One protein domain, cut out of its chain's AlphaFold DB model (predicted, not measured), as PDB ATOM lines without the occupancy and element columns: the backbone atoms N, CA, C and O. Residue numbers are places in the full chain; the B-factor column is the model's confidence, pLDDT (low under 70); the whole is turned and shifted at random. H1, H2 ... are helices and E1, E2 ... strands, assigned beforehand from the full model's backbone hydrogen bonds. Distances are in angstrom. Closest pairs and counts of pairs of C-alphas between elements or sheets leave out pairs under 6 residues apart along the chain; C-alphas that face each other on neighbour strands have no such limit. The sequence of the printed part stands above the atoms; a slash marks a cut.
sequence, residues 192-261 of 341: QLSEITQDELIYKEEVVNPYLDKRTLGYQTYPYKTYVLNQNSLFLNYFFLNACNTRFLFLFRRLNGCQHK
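What this domain is: This is residues 192 to 261 of the 341 residues of the protein "Kelch motif family protein" of Oxytricha trifallax (UniProt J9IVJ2). A narrow three-stranded sheet, E1, E2 and E3, runs on at one end into a long loop between E2 and E3, whose residues 210 to 221 stick out; past the other end of the sheet, E3 is followed by two short helices, H1 and H2, which form a loose, open arm beside the sheet. The printed part has 70 residues, with E1, E2, E3, H1 and H2 in that order along the chain. The sheet's order is E1, E2, E3, all antiparallel, and the class is mixed, helices and strands. The whole is loose, with a radius of gyration of the C-alphas of 14.4 A and spans of 41 by 29 by 23 A.

Where its parts are: E1, residues 192 to 196, begins at C-alpha 192 (475.025, 532.434, 361.042) and is 11.6 A long. E2, residues 200 to 206, measures 19.4 A, and E3, residues 224 to 230, 19.0 A. H1, residues 234 to 241, measures 11.1 A. H2, residues 246 to 255, measures 14.8 A and ends at C-alpha 255 (483.563, 531.379, 378.446).

How they stand to each other: The strands form a meander, each the antiparallel neighbour of the one before. Hairpin E1 and E2 has N 194 and O 202 2.8 A apart; hairpin E2 and E3 has N 203 and O 227 2.8 A apart, both within hydrogen-bond range. H1 is only just not on the sheet, with 4 pairs of C-alphas within 10 A; its closest C-alphas to E3 are those of Leu 236 and Leu 229, 7.2 A. H1 and H2 are close but not clearly touching, C-alphas 239 and 248 being closest at 7.3 A, at a shallow tilt of 25 degrees, opposite ways. H2 and E3 are apart. Every O i to N i+4 pair is within hydrogen-bond range in H1, and 4 of 6 in H2.

The domain as a whole: The farthest C-alphas, Arg 215 and Asn 232, are 42.0 A apart. The printed part has no cut. The link E2 to E3 is long, 17 residues. Mean pLDDT of the printed part is 71.0, with 33 residues under 70, among them 212 to 222 and 240 to 252.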
ATOM      1  N   GLN A 192     476.029 531.799 361.888       82.44
ATOM      2  CA  GLN A 192     475.025 532.434 361.042       82.44
ATOM      3  C   GLN A 192     474.127 533.298 361.917       82.44
ATOM      4  O   GLN A 192     473.593 532.816 362.918       82.44
ATOM      5  N   LEU A 193     473.980 534.575 361.568       86.00
ATOM      6  CA  LEU A 193     472.966 535.417 362.191       86.00
ATOM      7  C   LEU A 193     471.602 534.894 361.744       86.00
ATOM      8  O   LEU A 193     471.336 534.811 360.553       86.00
ATOM      9  N   SER A 194     470.777 534.476 362.698       86.81
ATOM     10  CA  SER A 194     469.493 533.830 362.416       86.81
ATOM     11  C   SER A 194     468.294 534.731 362.667       86.81
ATOM     12  O   SER A 194     467.293 534.605 361.975       86.81
ATOM     13  N   GLU A 195     468.373 535.617 363.659       89.94
ATOM     14  CA  GLU A 195     467.276 536.514 364.012       89.94
ATOM     15  C   GLU A 195     467.827 537.757 364.717       89.94
ATOM     16  O   GLU A 195     468.788 537.678 365.487       89.94
ATOM     17  N   ILE A 196     467.214 538.907 364.442       87.75
ATOM     18  CA  ILE A 196     467.470 540.171 365.129       87.75
ATOM     19  C   ILE A 196     466.165 540.570 365.813       87.75
ATOM     20  O   ILE A 196     465.178 540.872 365.143       87.75
ATOM     21  N   THR A 197     466.155 540.580 367.138       88.81
ATOM     22  CA  THR A 197     465.086 541.190 367.934       88.81
ATOM     23  C   THR A 197     465.526 542.583 368.391       88.81
ATOM     24  O   THR A 197     466.669 542.987 368.167       88.81
ATOM     25  N   GLN A 198     464.614 543.359 368.991       88.31
ATOM     26  CA  GLN A 198     464.840 544.779 369.312       88.31
ATOM     27  C   GLN A 198     466.161 545.040 370.060       88.31
ATOM     28  O   GLN A 198     466.832 546.012 369.734       88.31
ATOM     29  N   ASP A 199     466.568 544.135 370.957       86.75
ATOM     30  CA  ASP A 199     467.809 544.257 371.734       86.75
ATOM     31  C   ASP A 199     468.746 543.042 371.624       86.75
ATOM     32  O   ASP A 199     469.863 543.081 372.151       86.75
ATOM     33  N   GLU A 200     468.332 541.954 370.961       84.75
ATOM     34  CA  GLU A 200     469.110 540.713 370.886       84.75
ATOM     35  C   GLU A 200     469.426 540.317 369.429       84.75
ATOM     36  O   GLU A 200     468.640 540.492 368.502       84.75
ATOM     37  N   LEU A 201     470.614 539.758 369.228       85.38
ATOM     38  CA  LEU A 201     471.123 539.183 367.993       85.38
ATOM     39  C   LEU A 201     471.309 537.690 368.230       85.38
ATOM     40  O   LEU A 201     472.132 537.274 369.050       85.38
ATOM     41  N   ILE A 202     470.539 536.878 367.525       84.12
ATOM     42  CA  ILE A 202     470.508 535.433 367.708       84.12
ATOM     43  C   ILE A 202     471.359 534.791 366.620       84.12
ATOM     44  O   ILE A 202     470.964 534.746 365.456       84.12
ATOM     45  N   TYR A 203     472.510 534.245 366.997       86.88
ATOM     46  CA  TYR A 203     473.391 533.504 366.100       86.88
ATOM     47  C   TYR A 203     473.219 532.001 366.291       86.88
ATOM     48  O   TYR A 203     473.145 531.516 367.417       86.88
ATOM     49  N   LYS A 204     473.210 531.245 365.198       85.25
ATOM     50  CA  LYS A 204     473.215 529.781 365.201       85.25
ATOM     51  C   LYS A 204     474.568 529.286 364.704       85.25
ATOM     52  O   LYS A 204     475.046 529.698 363.652       85.25
ATOM     53  N   GLU A 205     475.198 528.409 365.477       86.44
ATOM     54  CA  GLU A 205     476.383 527.663 365.058       86.44
ATOM     55  C   GLU A 205     475.976 526.229 364.733       86.44
ATOM     56  O   GLU A 205     475.427 525.523 365.582       86.44
ATOM     57  N   GLU A 206     476.267 525.787 363.513       82.75
ATOM     58  CA  GLU A 206     476.095 524.394 363.119       82.75
ATOM     59  C   GLU A 206     477.146 523.523 363.823       82.75
ATOM     60  O   GLU A 206     478.348 523.611 363.546       82.75
ATOM     61  N   VAL A 207     476.705 522.671 364.753       78.44
ATOM     62  CA  VAL A 207     477.594 521.711 365.408       78.44
ATOM     63  C   VAL A 207     477.681 520.467 364.536       78.44
ATOM     64  O   VAL A 207     476.808 519.600 364.562       78.44
ATOM     65  N   VAL A 208     478.770 520.351 363.777       70.31
ATOM     66  CA  VAL A 208     479.092 519.101 363.083       70.31
ATOM     67  C   VAL A 208     479.538 518.097 364.139       70.31
ATOM     68  O   VAL A 208     480.661 518.173 364.633       70.31
ATOM     69  N   ASN A 209     478.658 517.176 364.523       71.19
ATOM     70  CA  ASN A 209     479.052 516.051 365.359       71.19
ATOM     71  C   ASN A 209     479.674 514.972 364.453       71.19
ATOM     72  O   ASN A 209     478.942 514.350 363.682       71.19
ATOM     73  N   PRO A 210     480.998 514.732 364.520       67.69
ATOM     74  CA  PRO A 210     481.664 513.772 363.642       67.69
ATOM     75  C   PRO A 210     481.232 512.320 363.897       67.69
ATOM     76  O   PRO A 210     481.495 511.462 363.061       67.69
ATOM     77  N   TYR A 211     480.566 512.046 365.022       70.50
ATOM     78  CA  TYR A 211     480.093 510.712 365.399       70.50
ATOM     79  C   TYR A 211     478.617 510.466 365.054       70.50
ATOM     80  O   TYR A 211     478.133 509.350 365.223       70.50
ATOM     81  N   LEU A 212     477.891 511.485 364.577       64.81
ATOM     82  CA  LEU A 212     476.512 511.336 364.110       64.81
ATOM     83  C   LEU A 212     476.521 511.138 362.595       64.81
ATOM     84  O   LEU A 212     476.580 512.095 361.824       64.81
ATOM     85  N   ASP A 213     476.496 509.875 362.174       62.06
ATOM     86  CA  ASP A 213     476.400 509.519 360.764       62.06
ATOM     87  C   ASP A 213     475.033 509.958 360.206       62.06
ATOM     88  O   ASP A 213     473.983 509.683 360.790       62.06
ATOM     89  N   LYS A 214     475.028 510.636 359.053       59.41
ATOM     90  CA  LYS A 214     473.817 511.220 358.435       59.41
ATOM     91  C   LYS A 214     472.748 510.177 358.084       59.41
ATOM     92  O   LYS A 214     471.642 510.537 357.704       59.41
ATOM     93  N   ARG A 215     473.092 508.890 358.154       61.00
ATOM     94  CA  ARG A 215     472.225 507.767 357.789       61.00
ATOM     95  C   ARG A 215     471.345 507.268 358.934       61.00
ATOM     96  O   ARG A 215     470.345 506.617 358.655       61.00
ATOM     97  N   THR A 216     471.695 507.530 360.195       61.50
ATOM     98  CA  THR A 216     470.983 506.961 361.360       61.50
ATOM     99  C   THR A 216     469.927 507.880 361.963       61.50
ATOM    100  O   THR A 216     469.060 507.407 362.694       61.50
ATOM    101  N   LEU A 217     469.931 509.167 361.622       51.78
ATOM    102  CA  LEU A 217     468.880 510.108 362.000       51.78
ATOM    103  C   LEU A 217     468.175 510.565 360.728       51.78
ATOM    104  O   LEU A 217     468.820 511.054 359.807       51.78
ATOM    105  N   GLY A 218     466.853 510.378 360.664       56.31
ATOM    106  CA  GLY A 218     466.016 510.956 359.608       56.31
ATOM    107  C   GLY A 218     466.046 512.492 359.635       56.31
ATOM    108  O   GLY A 218     466.956 513.086 360.196       56.31
ATOM    109  N   TYR A 219     465.028 513.158 359.079       50.91
ATOM    110  CA  TYR A 219     464.863 514.630 359.035       50.91
ATOM    111  C   TYR A 219     464.772 515.342 360.415       50.91
ATOM    112  O   TYR A 219     464.023 516.302 360.589       50.91
ATOM    113  N   GLN A 220     465.489 514.892 361.439       49.66
ATOM    114  CA  GLN A 220     465.530 515.520 362.745       49.66
ATOM    115  C   GLN A 220     466.633 516.574 362.782       49.66
ATOM    116  O   GLN A 220     467.820 516.270 362.709       49.66
ATOM    117  N   THR A 221     466.170 517.824 362.864       53.06
ATOM    118  CA  THR A 221     466.795 518.984 363.513       53.06
ATOM    119  C   THR A 221     468.293 518.847 363.778       53.06
ATOM    120  O   THR A 221     468.708 518.244 364.768       53.06
ATOM    121  N   TYR A 222     469.099 519.467 362.918       57.94
ATOM    122  CA  TYR A 222     470.516 519.691 363.181       57.94
ATOM    123  C   TYR A 222     470.701 520.328 364.571       57.94
ATOM    124  O   TYR A 222     469.952 521.249 364.923       57.94
ATOM    125  N   PRO A 223     471.677 519.871 365.376       72.56
ATOM    126  CA  PRO A 223     471.961 520.465 366.671       72.56
ATOM    127  C   PRO A 223     472.681 521.799 366.453       72.56
ATOM    128  O   PRO A 223     473.908 521.873 366.434       72.56
ATOM    129  N   TYR A 224     471.921 522.870 366.255       79.62
ATOM    130  CA  TYR A 224     472.485 524.211 366.289       79.62
ATOM    131  C   TYR A 224     472.729 524.619 367.741       79.62
ATOM    132  O   TYR A 224     471.877 524.411 368.607       79.62
ATOM    133  N   LYS A 225     473.879 525.237 368.014       81.75
ATOM    134  CA  LYS A 225     474.055 526.026 369.235       81.75
ATOM    135  C   LYS A 225     473.573 527.439 368.966       81.75
ATOM    136  O   LYS A 225     474.100 528.108 368.081       81.75
ATOM    137  N   THR A 226     472.584 527.876 369.732       81.19
ATOM    138  CA  THR A 226     472.060 529.238 369.653       81.19
ATOM    139  C   THR A 226     472.798 530.134 370.644       81.19
ATOM    140  O   THR A 226     472.880 529.818 371.830       81.19
ATOM    141  N   TYR A 227     473.315 531.258 370.162       82.88
ATOM    142  CA  TYR A 227     473.957 532.312 370.937       82.88
ATOM    143  C   TYR A 227     473.086 533.560 370.857       82.88
ATOM    144  O   TYR A 227     472.811 534.041 369.763       82.88
ATOM    145  N   VAL A 228     472.647 534.082 371.999       81.56
ATOM    146  CA  VAL A 228     471.779 535.266 372.068       81.56
ATOM    147  C   VAL A 228     472.597 536.433 372.599       81.56
ATOM    148  O   VAL A 228     472.872 536.506 373.790       81.56
ATOM    149  N   LEU A 229     473.021 537.326 371.716       80.94
ATOM    150  CA  LEU A 229     473.908 538.439 372.036       80.94
ATOM    151  C   LEU A 229     473.113 539.735 372.157       80.94
ATOM    152  O   LEU A 229     472.368 540.075 371.253       80.94
ATOM    153  N   ASN A 230     473.295 540.502 373.230       80.12
ATOM    154  CA  ASN A 230     472.707 541.840 373.299       80.12
ATOM    155  C   ASN A 230     473.424 542.774 372.304       80.12
ATOM    156  O   ASN A 230     474.656 542.744 372.226       80.12
ATOM    157  N   GLN A 231     472.686 543.621 371.580       78.31
ATOM    158  CA  GLN A 231     473.264 544.606 370.651       78.31
ATOM    159  C   GLN A 231     474.259 545.559 371.338       78.31
ATOM    160  O   GLN A 231     475.231 545.995 370.727       78.31
ATOM    161  N   ASN A 232     474.069 545.818 372.634       76.81
ATOM    162  CA  ASN A 232     474.946 546.648 373.458       76.81
ATOM    163  C   ASN A 232     476.096 545.871 374.122       76.81
ATOM    164  O   ASN A 232     476.843 546.448 374.915       76.81
ATOM    165  N   SER A 233     476.248 544.569 373.844       77.62
ATOM    166  CA  SER A 233     477.343 543.787 374.413       77.62
ATOM    167  C   SER A 233     478.674 544.285 373.860       77.62
ATOM    168  O   SER A 233     478.908 544.319 372.648       77.62
ATOM    169  N   LEU A 234     479.591 544.623 374.766       74.19
ATOM    170  CA  LEU A 234     480.936 545.099 374.424       74.19
ATOM    171  C   LEU A 234     481.694 544.067 373.570       74.19
ATOM    172  O   LEU A 234     482.506 544.404 372.705       74.19
ATOM    173  N   PHE A 235     481.362 542.793 373.773       73.06
ATOM    174  CA  PHE A 235     481.903 541.675 373.025       73.06
ATOM    175  C   PHE A 235     481.462 541.652 371.566       73.06
ATOM    176  O   PHE A 235     482.263 541.263 370.723       73.06
ATOM    177  N   LEU A 236     480.243 542.094 371.248       75.44
ATOM    178  CA  LEU A 236     479.753 542.105 369.874       75.44
ATOM    179  C   LEU A 236     480.672 542.966 368.994       75.44
ATOM    180  O   LEU A 236     481.254 542.485 368.024       75.44
ATOM    181  N   ASN A 237     480.931 544.204 369.415       71.62
ATOM    182  CA  ASN A 237     481.868 545.078 368.711       71.62
ATOM    183  C   ASN A 237     483.278 544.476 368.655       71.62
ATOM    184  O   ASN A 237     483.905 544.475 367.600       71.62
ATOM    185  N   TYR A 238     483.777 543.900 369.752       73.81
ATOM    186  CA  TYR A 238     485.130 543.342 369.773       73.81
ATOM    187  C   TYR A 238     485.316 542.132 368.838       73.81
ATOM    188  O   TYR A 238     486.338 542.031 368.154       73.81
ATOM    189  N   PHE A 239     484.341 541.219 368.791       71.81
ATOM    190  CA  PHE A 239     484.414 539.996 367.986       71.81
ATOM    191  C   PHE A 239     484.168 540.245 366.498       71.81
ATOM    192  O   PHE A 239     484.816 539.601 365.671       71.81
ATOM    193  N   PHE A 240     483.268 541.167 366.149       68.44
ATOM    194  CA  PHE A 240     482.911 541.419 364.752       68.44
ATOM    195  C   PHE A 240     483.803 542.472 364.075       68.44
ATOM    196  O   PHE A 240     484.072 542.335 362.883       68.44
ATOM    197  N   LEU A 241     484.360 543.447 364.811       63.56
ATOM    198  CA  LEU A 241     485.287 544.438 364.234       63.56
ATOM    199  C   LEU A 241     486.678 543.853 363.935       63.56
ATOM    200  O   LEU A 241     487.341 544.284 362.995       63.56
ATOM    201  N   ASN A 242     487.118 542.834 364.679       63.28
ATOM    202  CA  ASN A 242     488.391 542.154 364.432       63.28
ATOM    203  C   ASN A 242     488.197 540.918 363.545       63.28
ATOM    204  O   ASN A 242     488.389 539.777 363.974       63.28
ATOM    205  N   ALA A 243     487.858 541.154 362.276       54.91
ATOM    206  CA  ALA A 243     487.580 540.114 361.281       54.91
ATOM    207  C   ALA A 243     488.683 539.035 361.145       54.91
ATOM    208  O   ALA A 243     488.394 537.916 360.717       54.91
ATOM    209  N   CYS A 244     489.924 539.327 361.554       50.34
ATOM    210  CA  CYS A 244     491.088 538.461 361.344       50.34
ATOM    211  C   CYS A 244     491.444 537.501 362.497       50.34
ATOM    212  O   CYS A 244     492.281 536.626 362.290       50.34
ATOM    213  N   ASN A 245     490.849 537.599 363.696       59.38
ATOM    214  CA  ASN A 245     491.286 536.782 364.844       59.38
ATOM    215  C   ASN A 245     490.253 535.732 365.284       59.38
ATOM    216  O   ASN A 245     489.539 535.886 366.274       59.38
ATOM    217  N   THR A 246     490.262 534.581 364.609       59.16
ATOM    218  CA  THR A 246     489.521 533.366 365.015       59.16
ATOM    219  C   THR A 246     489.900 532.856 366.412       59.16
ATOM    220  O   THR A 246     489.116 532.151 367.049       59.16
ATOM    221  N   ARG A 247     491.074 533.243 366.933       64.88
ATOM    222  CA  ARG A 247     491.562 532.859 368.268       64.88
ATOM    223  C   ARG A 247     490.630 533.282 369.402       64.88
ATOM    224  O   ARG A 247     490.468 532.529 370.358       64.88
ATOM    225  N   PHE A 248     489.982 534.441 369.296       68.19
ATOM    226  CA  PHE A 248     489.093 534.907 370.362       68.19
ATOM    227  C   PHE A 248     487.760 534.153 370.374       68.19
ATOM    228  O   PHE A 248     487.163 533.982 371.433       68.19
ATOM    229  N   LEU A 249     487.328 533.622 369.230       68.38
ATOM    230  CA  LEU A 249     486.086 532.856 369.095       68.38
ATOM    231  C   LEU A 249     486.140 531.543 369.903       68.38
ATOM    232  O   LEU A 249     485.153 531.128 370.505       68.38
ATOM    233  N   PHE A 250     487.323 530.927 370.013       68.44
ATOM    234  CA  PHE A 250     487.552 529.799 370.921       68.44
ATOM    235  C   PHE A 250     487.395 530.196 372.398       68.44
ATOM    236  O   PHE A 250     486.748 529.489 373.172       68.44
ATOM    237  N   LEU A 251     487.953 531.347 372.778       66.94
ATOM    238  CA  LEU A 251     487.834 531.910 374.124       66.94
ATOM    239  C   LEU A 251     486.366 532.195 374.466       66.94
ATOM    240  O   LEU A 251     485.900 531.792 375.526       66.94
ATOM    241  N   PHE A 252     485.614 532.771 373.527       69.75
ATOM    242  CA  PHE A 252     484.171 532.983 373.639       69.75
ATOM    243  C   PHE A 252     483.406 531.678 373.892       69.75
ATOM    244  O   PHE A 252     482.608 531.595 374.823       69.75
ATOM    245  N   ARG A 253     483.699 530.618 373.125       71.19
ATOM    246  CA  ARG A 253     483.072 529.297 373.315       71.19
ATOM    247  C   ARG A 253     483.363 528.692 374.685       71.19
ATOM    248  O   ARG A 253     482.481 528.060 375.257       71.19
ATOM    249  N   ARG A 254     484.579 528.873 375.208       68.69
ATOM    250  CA  ARG A 254     484.973 528.358 376.528       68.69
ATOM    251  C   ARG A 254     484.350 529.162 377.672       68.69
ATOM    252  O   ARG A 254     484.037 528.593 378.710       68.69
ATOM    253  N   LEU A 255     484.149 530.462 377.466       65.44
ATOM    254  CA  LEU A 255     483.563 531.379 378.446       65.44
ATOM    255  C   LEU A 255     482.030 531.270 378.532       65.44
ATOM    256  O   LEU A 255     481.475 531.444 379.612       65.44
ATOM    257  N   ASN A 256     481.356 530.887 377.445       60.84
ATOM    258  CA  ASN A 256     479.906 530.638 377.416       60.84
ATOM    259  C   ASN A 256     479.505 529.215 377.846       60.84
ATOM    260  O   ASN A 256     478.411 528.757 377.532       60.84
ATOM    261  N   GLY A 257     480.366 528.491 378.570       59.16
ATOM    262  CA  GLY A 257     480.019 527.181 379.143       59.16
ATOM    263  C   GLY A 257     478.935 527.243 380.230       59.16
ATOM    264  O   GLY A 257     478.438 526.209 380.665       59.16
ATOM    265  N   CYS A 258     478.566 528.445 380.670       60.19
ATOM    266  CA  CYS A 258     477.497 528.675 381.626       60.19
ATOM    267  C   CYS A 258     476.160 528.830 380.882       60.19
ATOM    268  O   CYS A 258     476.058 529.656 379.981       60.19
ATOM    269  N   GLN A 259     475.134 528.059 381.260       57.31
ATOM    270  CA  GLN A 259     473.800 528.124 380.634       57.31
ATOM    271  C   GLN A 259     473.019 529.410 380.958       57.31
ATOM    272  O   GLN A 259     471.948 529.641 380.400       57.31
ATOM    273  N   HIS A 260     473.537 530.267 381.838       61.88
ATOM    274  CA  HIS A 260     472.922 531.559 382.115       61.88
ATOM    275  C   HIS A 260     473.058 532.476 380.894       61.88
ATOM    276  O   HIS A 260     474.173 532.756 380.445       61.88
ATOM    277  N   LYS A 261     471.912 532.946 380.370       50.81
ATOM    278  CA  LYS A 261     471.805 533.993 379.335       50.81
ATOM    279  C   LYS A 261     472.836 535.086 379.634       50.81
ATOM    280  O   LYS A 261     472.743 535.717 380.682       50.81
TER     281      LYS A 261